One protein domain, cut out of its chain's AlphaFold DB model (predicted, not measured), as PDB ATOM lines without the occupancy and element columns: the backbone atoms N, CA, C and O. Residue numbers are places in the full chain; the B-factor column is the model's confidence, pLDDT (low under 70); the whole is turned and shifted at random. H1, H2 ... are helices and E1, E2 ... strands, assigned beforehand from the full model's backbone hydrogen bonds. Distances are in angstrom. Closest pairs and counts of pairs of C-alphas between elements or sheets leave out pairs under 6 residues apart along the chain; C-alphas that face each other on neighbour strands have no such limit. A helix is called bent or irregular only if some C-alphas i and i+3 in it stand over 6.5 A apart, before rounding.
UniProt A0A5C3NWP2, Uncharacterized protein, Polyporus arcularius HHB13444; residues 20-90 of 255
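What this domain is: This is residues 20 to 90 of the 255 residues of an uncharacterized protein of Polyporus arcularius HHB13444 (UniProt A0A5C3NWP2). A sharply bent hairpin of two strands, E1 and E2, makes one end of the domain, two short helices, H1 and H2, lie in the middle, and the longer helix H3 makes the other end, far from the hairpin. H3 meets the short helices with its first half and is reached through a long link. The printed part has 71 residues, with two named strands and then three named helices in the order E1, E2, H1, H2, H3; the sheet, order E1 - E2, is antiparallel, and the class is mixed, helices and strands. The whole is compact, with a radius of gyration of the C-alphas of 12.0 A and spans of 35 by 27 by 18 A.

How they stand to each other: E1, residues 22 to 30, bends by 115 degrees at residue 26. It forms an antiparallel hairpin with E2, residues 37 to 42, at 140 degrees between directions; N 25 and O 39 are within hydrogen-bond range at 2.8 A, as are N 29 and O 38 at 2.9 A. H1, residues 54 to 59, and H2, residues 61 to 64, are close but not clearly touching; their closest C-alphas, of Ile 57 and His 64, are 8.0 A apart. H3, residues 76 to 90, only just touches H1, through residues 79 to 83 alone, with 3 pairs of C-alphas within 8 A. The closest are those of Leu 58 and Ser 83, 7.0 A, and the lines are about perpendicular at 76 degrees. H3 also only just touches H2, through residues 76 to 80 alone, with 3 such pairs, the closest those of Thr 62 and Gly 76, 7.1 A. E1 and E2 are apart from H2 and H3. Every O i to N i+4 pair is within hydrogen-bond range in H1, 10 of 11 in H3, and H2 is too short for one.

Where its parts are: E1 runs 13.9 A from C-alpha 22 at (5.716, 4.568, 13.261), and E2 runs 14.4 A. H1 measures 8.6 A and H2 4.8 A. H3 runs 21.5 A to C-alpha 90 at (6.431, 19.120, 33.605).

The domain as a whole: The C-alphas farthest apart, of Glu 26 and Ala 88, are 36.4 A apart. The printed part has no cut; the links E2 to H1 and H2 to H3 are long. Mean pLDDT of the printed part is 73.3, with residues 20 to 21 and 69 to 90 under 70.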
ATOM      1  N   THR A  20       9.119   8.794  12.758       48.16
ATOM      2  CA  THR A  20       9.873   7.879  11.886       48.16
ATOM      3  C   THR A  20       9.913   6.454  12.434       48.16
ATOM      4  O   THR A  20      10.123   5.510  11.674       48.16
ATOM      5  N   ALA A  21       9.620   6.259  13.724       58.75
ATOM      6  CA  ALA A  21       9.440   4.941  14.310       58.75
ATOM      7  C   ALA A  21       8.037   4.377  14.082       58.75
ATOM      8  O   ALA A  21       7.830   3.246  14.478       58.75
ATOM      9  N   LEU A  22       7.074   5.084  13.472       70.81
ATOM     10  CA  LEU A  22       5.716   4.568  13.261       70.81
ATOM     11  C   LEU A  22       5.329   4.582  11.776       70.81
ATOM     12  O   LEU A  22       5.259   5.634  11.152       70.81
ATOM     13  N   ARG A  23       5.009   3.416  11.209       81.56
ATOM     14  CA  ARG A  23       4.420   3.287   9.867       81.56
ATOM     15  C   ARG A  23       2.912   3.091   9.965       81.56
ATOM     16  O   ARG A  23       2.415   2.496  10.924       81.56
ATOM     17  N   LYS A  24       2.180   3.542   8.947       82.44
ATOM     18  CA  LYS A  24       0.745   3.263   8.834       82.44
ATOM     19  C   LYS A  24       0.518   1.834   8.325       82.44
ATOM     20  O   LYS A  24       1.203   1.391   7.411       82.44
ATOM     21  N   THR A  25      -0.451   1.132   8.898       86.31
ATOM     22  CA  THR A  25      -0.927  -0.194   8.481       86.31
ATOM     23  C   THR A  25      -2.411  -0.127   8.114       86.31
ATOM     24  O   THR A  25      -3.132   0.767   8.558       86.31
ATOM     25  N   GLU A  26      -2.874  -1.064   7.290       88.62
ATOM     26  CA  GLU A  26      -4.297  -1.231   6.970       88.62
ATOM     27  C   GLU A  26      -5.074  -1.855   8.140       88.62
ATOM     28  O   GLU A  26      -6.276  -1.633   8.288       88.62
ATOM     29  N   GLN A  27      -4.380  -2.601   9.005       93.56
ATOM     30  CA  GLN A  27      -4.983  -3.296  10.134       93.56
ATOM     31  C   GLN A  27      -5.011  -2.417  11.388       93.56
ATOM     32  O   GLN A  27      -3.974  -2.029  11.926       93.56
ATOM     33  N   ILE A  28      -6.215  -2.168  11.907       95.62
ATOM     34  CA  ILE A  28      -6.398  -1.498  13.196       95.62
ATOM     35  C   ILE A  28      -5.890  -2.411  14.312       95.62
ATOM     36  O   ILE A  28      -6.375  -3.531  14.475       95.62
ATOM     37  N   THR A  29      -4.955  -1.901  15.108       95.81
ATOM     38  CA  THR A  29      -4.358  -2.608  16.249       95.81
ATOM     39  C   THR A  29      -4.486  -1.728  17.497       95.81
ATOM     40  O   THR A  29      -4.406  -0.502  17.382       95.81
ATOM     41  N   PRO A  30      -4.754  -2.276  18.694       97.38
ATOM     42  CA  PRO A  30      -4.843  -1.465  19.906       97.38
ATOM     43  C   PRO A  30      -3.464  -0.944  20.321       97.38
ATOM     44  O   PRO A  30      -2.498  -1.701  20.365       97.38
ATOM     45  N   CYS A  31      -3.386   0.334  20.691       95.19
ATOM     46  CA  CYS A  31      -2.161   0.920  21.226       95.19
ATOM     47  C   CYS A  31      -1.698   0.175  22.490       95.19
ATOM     48  O   CYS A  31      -2.492  -0.016  23.410       95.19
ATOM     49  N   LEU A  32      -0.414  -0.184  22.580       95.56
ATOM     50  CA  LEU A  32       0.127  -0.929  23.725       95.56
ATOM     51  C   LEU A  32       0.032  -0.168  25.059       95.56
ATOM     52  O   LEU A  32      -0.085  -0.794  26.108       95.56
ATOM     53  N   ILE A  33      -0.003   1.167  25.014       95.12
ATOM     54  CA  ILE A  33      -0.081   2.028  26.202       95.12
ATOM     55  C   ILE A  33      -1.525   2.327  26.611       95.12
ATOM     56  O   ILE A  33      -1.946   1.977  27.709       95.12
ATOM     57  N   CYS A  34      -2.308   2.968  25.740       95.25
ATOM     58  CA  CYS A  34      -3.648   3.455  26.095       95.25
ATOM     59  C   CYS A  34      -4.796   2.563  25.601       95.25
ATOM     60  O   CYS A  34      -5.961   2.887  25.830       95.25
ATOM     61  N   ARG A  35      -4.486   1.479  24.873       97.25
ATOM     62  CA  ARG A  35      -5.444   0.539  24.257       97.25
ATOM     63  C   ARG A  35      -6.408   1.143  23.230       97.25
ATOM     64  O   ARG A  35      -7.235   0.411  22.694       97.25
ATOM     65  N   GLN A  36      -6.279   2.428  22.893       95.56
ATOM     66  CA  GLN A  36      -7.076   3.046  21.833       95.56
ATOM     67  C   GLN A  36      -6.735   2.436  20.462       95.56
ATOM     68  O   GLN A  36      -5.562   2.127  20.216       95.56
ATOM     69  N   PRO A  37      -7.721   2.270  19.563       96.12
ATOM     70  CA  PRO A  37      -7.478   1.775  18.212       96.12
ATOM     71  C   PRO A  37      -6.528   2.696  17.439       96.12
ATOM     72  O   PRO A  37      -6.706   3.913  17.434       96.12
ATOM     73  N   THR A  38      -5.529   2.127  16.766       93.00
ATOM     74  CA  THR A  38      -4.574   2.878  15.944       93.00
ATOM     75  C   THR A  38      -4.257   2.150  14.641       93.00
ATOM     76  O   THR A  38      -4.314   0.924  14.560       93.00
ATOM     77  N   TYR A  39      -3.908   2.928  13.618       90.56
ATOM     78  CA  TYR A  39      -3.362   2.439  12.351       90.56
ATOM     79  C   TYR A  39      -1.837   2.537  12.308       90.56
ATOM     80  O   TYR A  39      -1.251   2.378  11.246       90.56
ATOM     81  N   TYR A  40      -1.192   2.870  13.421       86.88
ATOM     82  CA  TYR A  40       0.239   3.122  13.474       86.88
ATOM     83  C   TYR A  40       0.932   2.030  14.276       86.88
ATOM     84  O   TYR A  40       0.585   1.777  15.432       86.88
ATOM     85  N   VAL A  41       1.911   1.398  13.640       91.19
ATOM     86  CA  VAL A  41       2.762   0.354  14.219       91.19
ATOM     87  C   VAL A  41       4.214   0.753  14.095       91.19
ATOM     88  O   VAL A  41       4.541   1.561  13.228       91.19
ATOM     89  N   CYS A  42       5.090   0.182  14.915       87.44
ATOM     90  CA  CYS A  42       6.505   0.475  14.808       87.44
ATOM     91  C   CYS A  42       7.012   0.188  13.386       87.44
ATOM     92  O   CYS A  42       6.832  -0.916  12.879       87.44
ATOM     93  N   SER A  43       7.623   1.177  12.732       79.00
ATOM     94  CA  SER A  43       8.138   1.122  11.361       79.00
ATOM     95  C   SER A  43       9.265   0.112  11.209       79.00
ATOM     96  O   SER A  43       9.450  -0.429  10.119       79.00
ATOM     97  N   SER A  44       9.959  -0.181  12.307       75.62
ATOM     98  CA  SER A  44      11.154  -1.013  12.314       75.62
ATOM     99  C   SER A  44      10.909  -2.452  12.735       75.62
ATOM    100  O   SER A  44      11.675  -3.309  12.315       75.62
ATOM    101  N   CYS A  45       9.865  -2.740  13.515       79.75
ATOM    102  CA  CYS A  45       9.650  -4.094  14.014       79.75
ATOM    103  C   CYS A  45       8.615  -4.864  13.172       79.75
ATOM    104  O   CYS A  45       7.634  -4.315  12.644       79.75
ATOM    105  N   SER A  46       8.855  -6.164  13.054       79.12
ATOM    106  CA  SER A  46       7.991  -7.153  12.409       79.12
ATOM    107  C   SER A  46       6.774  -7.525  13.266       79.12
ATOM    108  O   SER A  46       5.726  -7.861  12.717       79.12
ATOM    109  N   GLY A  47       6.877  -7.376  14.594       78.12
ATOM    110  CA  GLY A  47       5.848  -7.752  15.577       78.12
ATOM    111  C   GLY A  47       4.555  -6.930  15.554       78.12
ATOM    112  O   GLY A  47       3.576  -7.317  16.185       78.12
ATOM    113  N   GLY A  48       4.512  -5.823  14.806       86.06
ATOM    114  CA  GLY A  48       3.298  -5.010  14.672       86.06
ATOM    115  C   GLY A  48       2.924  -4.222  15.931       86.06
ATOM    116  O   GLY A  48       1.765  -3.835  16.074       86.06
ATOM    117  N   ASP A  49       3.883  -3.960  16.824       93.44
ATOM    118  CA  ASP A  49       3.660  -3.179  18.043       93.44
ATOM    119  C   ASP A  49       3.067  -1.814  17.718       93.44
ATOM    120  O   ASP A  49       3.648  -1.019  16.975       93.44
ATOM    121  N   ALA A  50       1.878  -1.563  18.255       94.12
ATOM    122  CA  ALA A  50       1.037  -0.459  17.841       94.12
ATOM    123  C   ALA A  50       1.038   0.677  18.863       94.12
ATOM    124  O   ALA A  50       0.868   0.466  20.068       94.12
ATOM    125  N   TYR A  51       1.141   1.911  18.373       92.44
ATOM    126  CA  TYR A  51       1.114   3.117  19.198       92.44
ATOM    127  C   TYR A  51       0.241   4.172  18.534       92.44
ATOM    128  O   TYR A  51       0.376   4.437  17.347       92.44
ATOM    129  N   CYS A  52      -0.702   4.770  19.264       87.12
ATOM    130  CA  CYS A  52      -1.580   5.798  18.685       87.12
ATOM    131  C   CYS A  52      -0.931   7.183  18.623       87.12
ATOM    132  O   CYS A  52      -1.498   8.098  18.034       87.12
ATOM    133  N   SER A  53       0.227   7.345  19.261       78.62
ATOM    134  CA  SER A  53       0.972   8.591  19.285       78.62
ATOM    135  C   SER A  53       2.465   8.326  19.515       78.62
ATOM    136  O   SER A  53       2.838   7.291  20.078       78.62
ATOM    137  N   PRO A  54       3.325   9.280  19.139       72.06
ATOM    138  CA  PRO A  54       4.748   9.246  19.460       72.06
ATOM    139  C   PRO A  54       5.007   9.209  20.971       72.06
ATOM    140  O   PRO A  54       5.879   8.489  21.443       72.06
ATOM    141  N   GLN A  55       4.193   9.936  21.743       72.44
ATOM    142  CA  GLN A  55       4.253   9.930  23.204       72.44
ATOM    143  C   GLN A  55       4.133   8.503  23.763       72.44
ATOM    144  O   GLN A  55       4.844   8.131  24.691       72.44
ATOM    145  N   HIS A  56       3.248   7.688  23.180       85.81
ATOM    146  CA  HIS A  56       3.026   6.320  23.634       85.81
ATOM    147  C   HIS A  56       4.137   5.356  23.214       85.81
ATOM    148  O   HIS A  56       4.455   4.460  23.991       85.81
ATOM    149  N   ILE A  57       4.765   5.520  22.043       81.31
ATOM    150  CA  ILE A  57       5.950   4.700  21.727       81.31
ATOM    151  C   ILE A  57       7.133   5.070  22.623       81.31
ATOM    152  O   ILE A  57       7.833   4.168  23.059       81.31
ATOM    153  N   LEU A  58       7.304   6.345  22.994       74.06
ATOM    154  CA  LEU A  58       8.317   6.752  23.976       74.06
ATOM    155  C   LEU A  58       8.047   6.152  25.356       74.06
ATOM    156  O   LEU A  58       8.935   5.550  25.950       74.06
ATOM    157  N   GLN A  59       6.808   6.251  25.838       80.56
ATOM    158  CA  GLN A  59       6.414   5.669  27.119       80.56
ATOM    159  C   GLN A  59       6.612   4.145  27.147       80.56
ATOM    160  O   GLN A  59       6.995   3.595  28.176       80.56
ATOM    161  N   GLY A  60       6.363   3.472  26.022       83.38
ATOM    162  CA  GLY A  60       6.573   2.034  25.870       83.38
ATOM    163  C   GLY A  60       7.979   1.633  25.437       83.38
ATOM    164  O   GLY A  60       8.219   0.439  25.271       83.38
ATOM    165  N   TRP A  61       8.899   2.580  25.223       79.81
ATOM    166  CA  TRP A  61      10.159   2.298  24.532       79.81
ATOM    167  C   TRP A  61      11.054   1.345  25.316       79.81
ATOM    168  O   TRP A  61      11.678   0.466  24.729       79.81
ATOM    169  N   THR A  62      11.094   1.466  26.642       75.50
ATOM    170  CA  THR A  62      11.903   0.585  27.497       75.50
ATOM    171  C   THR A  62      11.535  -0.885  27.304       75.50
ATOM    172  O   THR A  62      12.417  -1.725  27.172       75.50
ATOM    173  N   GLU A  63      10.241  -1.200  27.230       81.94
ATOM    174  CA  GLU A  63       9.776  -2.571  26.991       81.94
ATOM    175  C   GLU A  63       9.922  -2.960  25.516       81.94
ATOM    176  O   GLU A  63      10.386  -4.054  25.204       81.94
ATOM    177  N   HIS A  64       9.572  -2.049  24.610       84.19
ATOM    178  CA  HIS A  64       9.598  -2.258  23.165       84.19
ATOM    179  C   HIS A  64      11.001  -2.502  22.601       84.19
ATOM    180  O   HIS A  64      11.219  -3.396  21.787       84.19
ATOM    181  N   SER A  65      11.987  -1.731  23.058       77.75
ATOM    182  CA  SER A  65      13.378  -1.816  22.601       77.75
ATOM    183  C   SER A  65      14.022  -3.174  22.884       77.75
ATOM    184  O   SER A  65      14.947  -3.557  22.170       77.75
ATOM    185  N   ALA A  66      13.499  -3.940  23.850       78.81
ATOM    186  CA  ALA A  66      13.950  -5.300  24.132       78.81
ATOM    187  C   ALA A  66      13.632  -6.294  23.000       78.81
ATOM    188  O   ALA A  66      14.267  -7.344  22.918       78.81
ATOM    189  N   HIS A  67      12.651  -5.986  22.147       78.81
ATOM    190  CA  HIS A  67      12.187  -6.867  21.072       78.81
ATOM    191  C   HIS A  67      12.017  -6.167  19.718       78.81
ATOM    192  O   HIS A  67      11.575  -6.803  18.764       78.81
ATOM    193  N   CYS A  68      12.374  -4.885  19.592       81.00
ATOM    194  CA  CYS A  68      12.355  -4.242  18.288       81.00
ATOM    195  C   CYS A  68      13.584  -4.601  17.446       81.00
ATOM    196  O   CYS A  68      14.723  -4.422  17.878       81.00
ATOM    197  N   ASP A  69      13.336  -4.978  16.191       68.00
ATOM    198  CA  ASP A  69      14.335  -5.429  15.213       68.00
ATOM    199  C   ASP A  69      15.424  -4.378  14.861       68.00
ATOM    200  O   ASP A  69      16.389  -4.706  14.175       68.00
ATOM    201  N   ARG A  70      15.305  -3.111  15.306       61.97
ATOM    202  CA  ARG A  70      16.294  -2.029  15.068       61.97
ATOM    203  C   ARG A  70      16.641  -1.186  16.305       61.97
ATOM    204  O   ARG A  70      16.895   0.015  16.186       61.97
ATOM    205  N   SER A  71      16.696  -1.782  17.492       49.94
ATOM    206  CA  SER A  71      17.052  -1.084  18.746       49.94
ATOM    207  C   SER A  71      18.443  -0.412  18.771       49.94
ATOM    208  O   SER A  71      18.775   0.261  19.742       49.94
ATOM    209  N   GLN A  72      19.241  -0.508  17.702       44.34
ATOM    210  CA  GLN A  72      20.529   0.179  17.573       44.34
ATOM    211  C   GLN A  72      20.448   1.664  17.163       44.34
ATOM    212  O   GLN A  72      21.449   2.363  17.286       44.34
ATOM    213  N   ILE A  73      19.303   2.170  16.678       44.91
ATOM    214  CA  ILE A  73      19.215   3.544  16.123       44.91
ATOM    215  C   ILE A  73      18.971   4.612  17.208       44.91
ATOM    216  O   ILE A  73      19.365   5.764  17.049       44.91
ATOM    217  N   ILE A  74      18.374   4.235  18.341       44.62
ATOM    218  CA  ILE A  74      18.237   5.091  19.526       44.62
ATOM    219  C   ILE A  74      18.714   4.253  20.707       44.62
ATOM    220  O   ILE A  74      18.028   3.305  21.094       44.62
ATOM    221  N   SER A  75      19.888   4.567  21.262       48.25
ATOM    222  CA  SER A  75      20.364   3.880  22.466       48.25
ATOM    223  C   SER A  75      19.315   4.020  23.577       48.25
ATOM    224  O   SER A  75      18.636   5.046  23.688       48.25
ATOM    225  N   GLY A  76      19.152   2.988  24.410       42.97
ATOM    226  CA  GLY A  76      18.227   3.048  25.549       42.97
ATOM    227  C   GLY A  76      18.502   4.248  26.465       42.97
ATOM    228  O   GLY A  76      17.573   4.826  27.020       42.97
ATOM    229  N   GLU A  77      19.762   4.677  26.539       45.84
ATOM    230  CA  GLU A  77      20.204   5.888  27.229       45.84
ATOM    231  C   GLU A  77      19.640   7.168  26.594       45.84
ATOM    232  O   GLU A  77      19.079   7.993  27.309       45.84
ATOM    233  N   ASN A  78      19.662   7.301  25.263       49.00
ATOM    234  CA  ASN A  78      19.105   8.466  24.565       49.00
ATOM    235  C   ASN A  78      17.577   8.538  24.690       49.00
ATOM    236  O   ASN A  78      17.009   9.618  24.857       49.00
ATOM    237  N   ALA A  79      16.896   7.391  24.662       48.19
ATOM    238  CA  ALA A  79      15.454   7.338  24.892       48.19
ATOM    239  C   ALA A  79      15.079   7.651  26.353       48.19
ATOM    240  O   ALA A  79      14.077   8.328  26.608       48.19
ATOM    241  N   ALA A  80      15.886   7.193  27.316       48.28
ATOM    242  CA  ALA A  80      15.713   7.509  28.729       48.28
ATOM    243  C   ALA A  80      15.991   8.992  29.011       48.28
ATOM    244  O   ALA A  80      15.187   9.628  29.689       48.28
ATOM    245  N   ALA A  81      17.056   9.563  28.441       49.84
ATOM    246  CA  ALA A  81      17.377  10.985  28.533       49.84
ATOM    247  C   ALA A  81      16.259  11.853  27.932       49.84
ATOM    248  O   ALA A  81      15.828  12.817  28.563       49.84
ATOM    249  N   LEU A  82      15.705  11.461  26.777       50.94
ATOM    250  CA  LEU A  82      14.536  12.119  26.179       50.94
ATOM    251  C   LEU A  82      13.320  12.077  27.109       50.94
ATOM    252  O   LEU A  82      12.662  13.090  27.334       50.94
ATOM    253  N   SER A  83      13.033  10.903  27.669       44.47
ATOM    254  CA  SER A  83      11.900  10.704  28.574       44.47
ATOM    255  C   SER A  83      12.055  11.506  29.869       44.47
ATOM    256  O   SER A  83      11.085  12.091  30.348       44.47
ATOM    257  N   GLN A  84      13.271  11.582  30.418       49.31
ATOM    258  CA  GLN A  84      13.594  12.383  31.599       49.31
ATOM    259  C   GLN A  84      13.512  13.885  31.316       49.31
ATOM    260  O   GLN A  84      12.952  14.611  32.130       49.31
ATOM    261  N   ALA A  85      13.992  14.354  30.160       49.56
ATOM    262  CA  ALA A  85      13.863  15.753  29.753       49.56
ATOM    263  C   ALA A  85      12.388  16.167  29.599       49.56
ATOM    264  O   ALA A  85      11.990  17.225  30.083       49.56
ATOM    265  N   ILE A  86      11.557  15.299  29.006       46.41
ATOM    266  CA  ILE A  86      10.102  15.500  28.892       46.41
ATOM    267  C   ILE A  86       9.431  15.519  30.272       46.41
ATOM    268  O   ILE A  86       8.517  16.310  30.499       46.41
ATOM    269  N   ALA A  87       9.856  14.656  31.198       44.88
ATOM    270  CA  ALA A  87       9.329  14.636  32.561       44.88
ATOM    271  C   ALA A  87       9.734  15.895  33.346       44.88
ATOM    272  O   ALA A  87       8.878  16.530  33.952       44.88
ATOM    273  N   ALA A  88      10.999  16.315  33.260       49.12
ATOM    274  CA  ALA A  88      11.516  17.503  33.937       49.12
ATOM    275  C   ALA A  88      10.841  18.801  33.462       49.12
ATOM    276  O   ALA A  88      10.602  19.702  34.263       49.12
ATOM    277  N   GLN A  89      10.454  18.887  32.186       46.34
ATOM    278  CA  GLN A  89       9.669  20.012  31.663       46.34
ATOM    279  C   GLN A  89       8.261  20.126  32.273       46.34
ATOM    280  O   GLN A  89       7.647  21.185  32.168       46.34
ATOM    281  N   ARG A  90       7.735  19.074  32.917       45.38
ATOM    282  CA  ARG A  90       6.431  19.120  33.605       45.38
ATOM    283  C   ARG A  90       6.526  19.669  35.028       45.38
ATOM    284  O   ARG A  90       5.508  20.123  35.541       45.38
TER     285      ARG A  90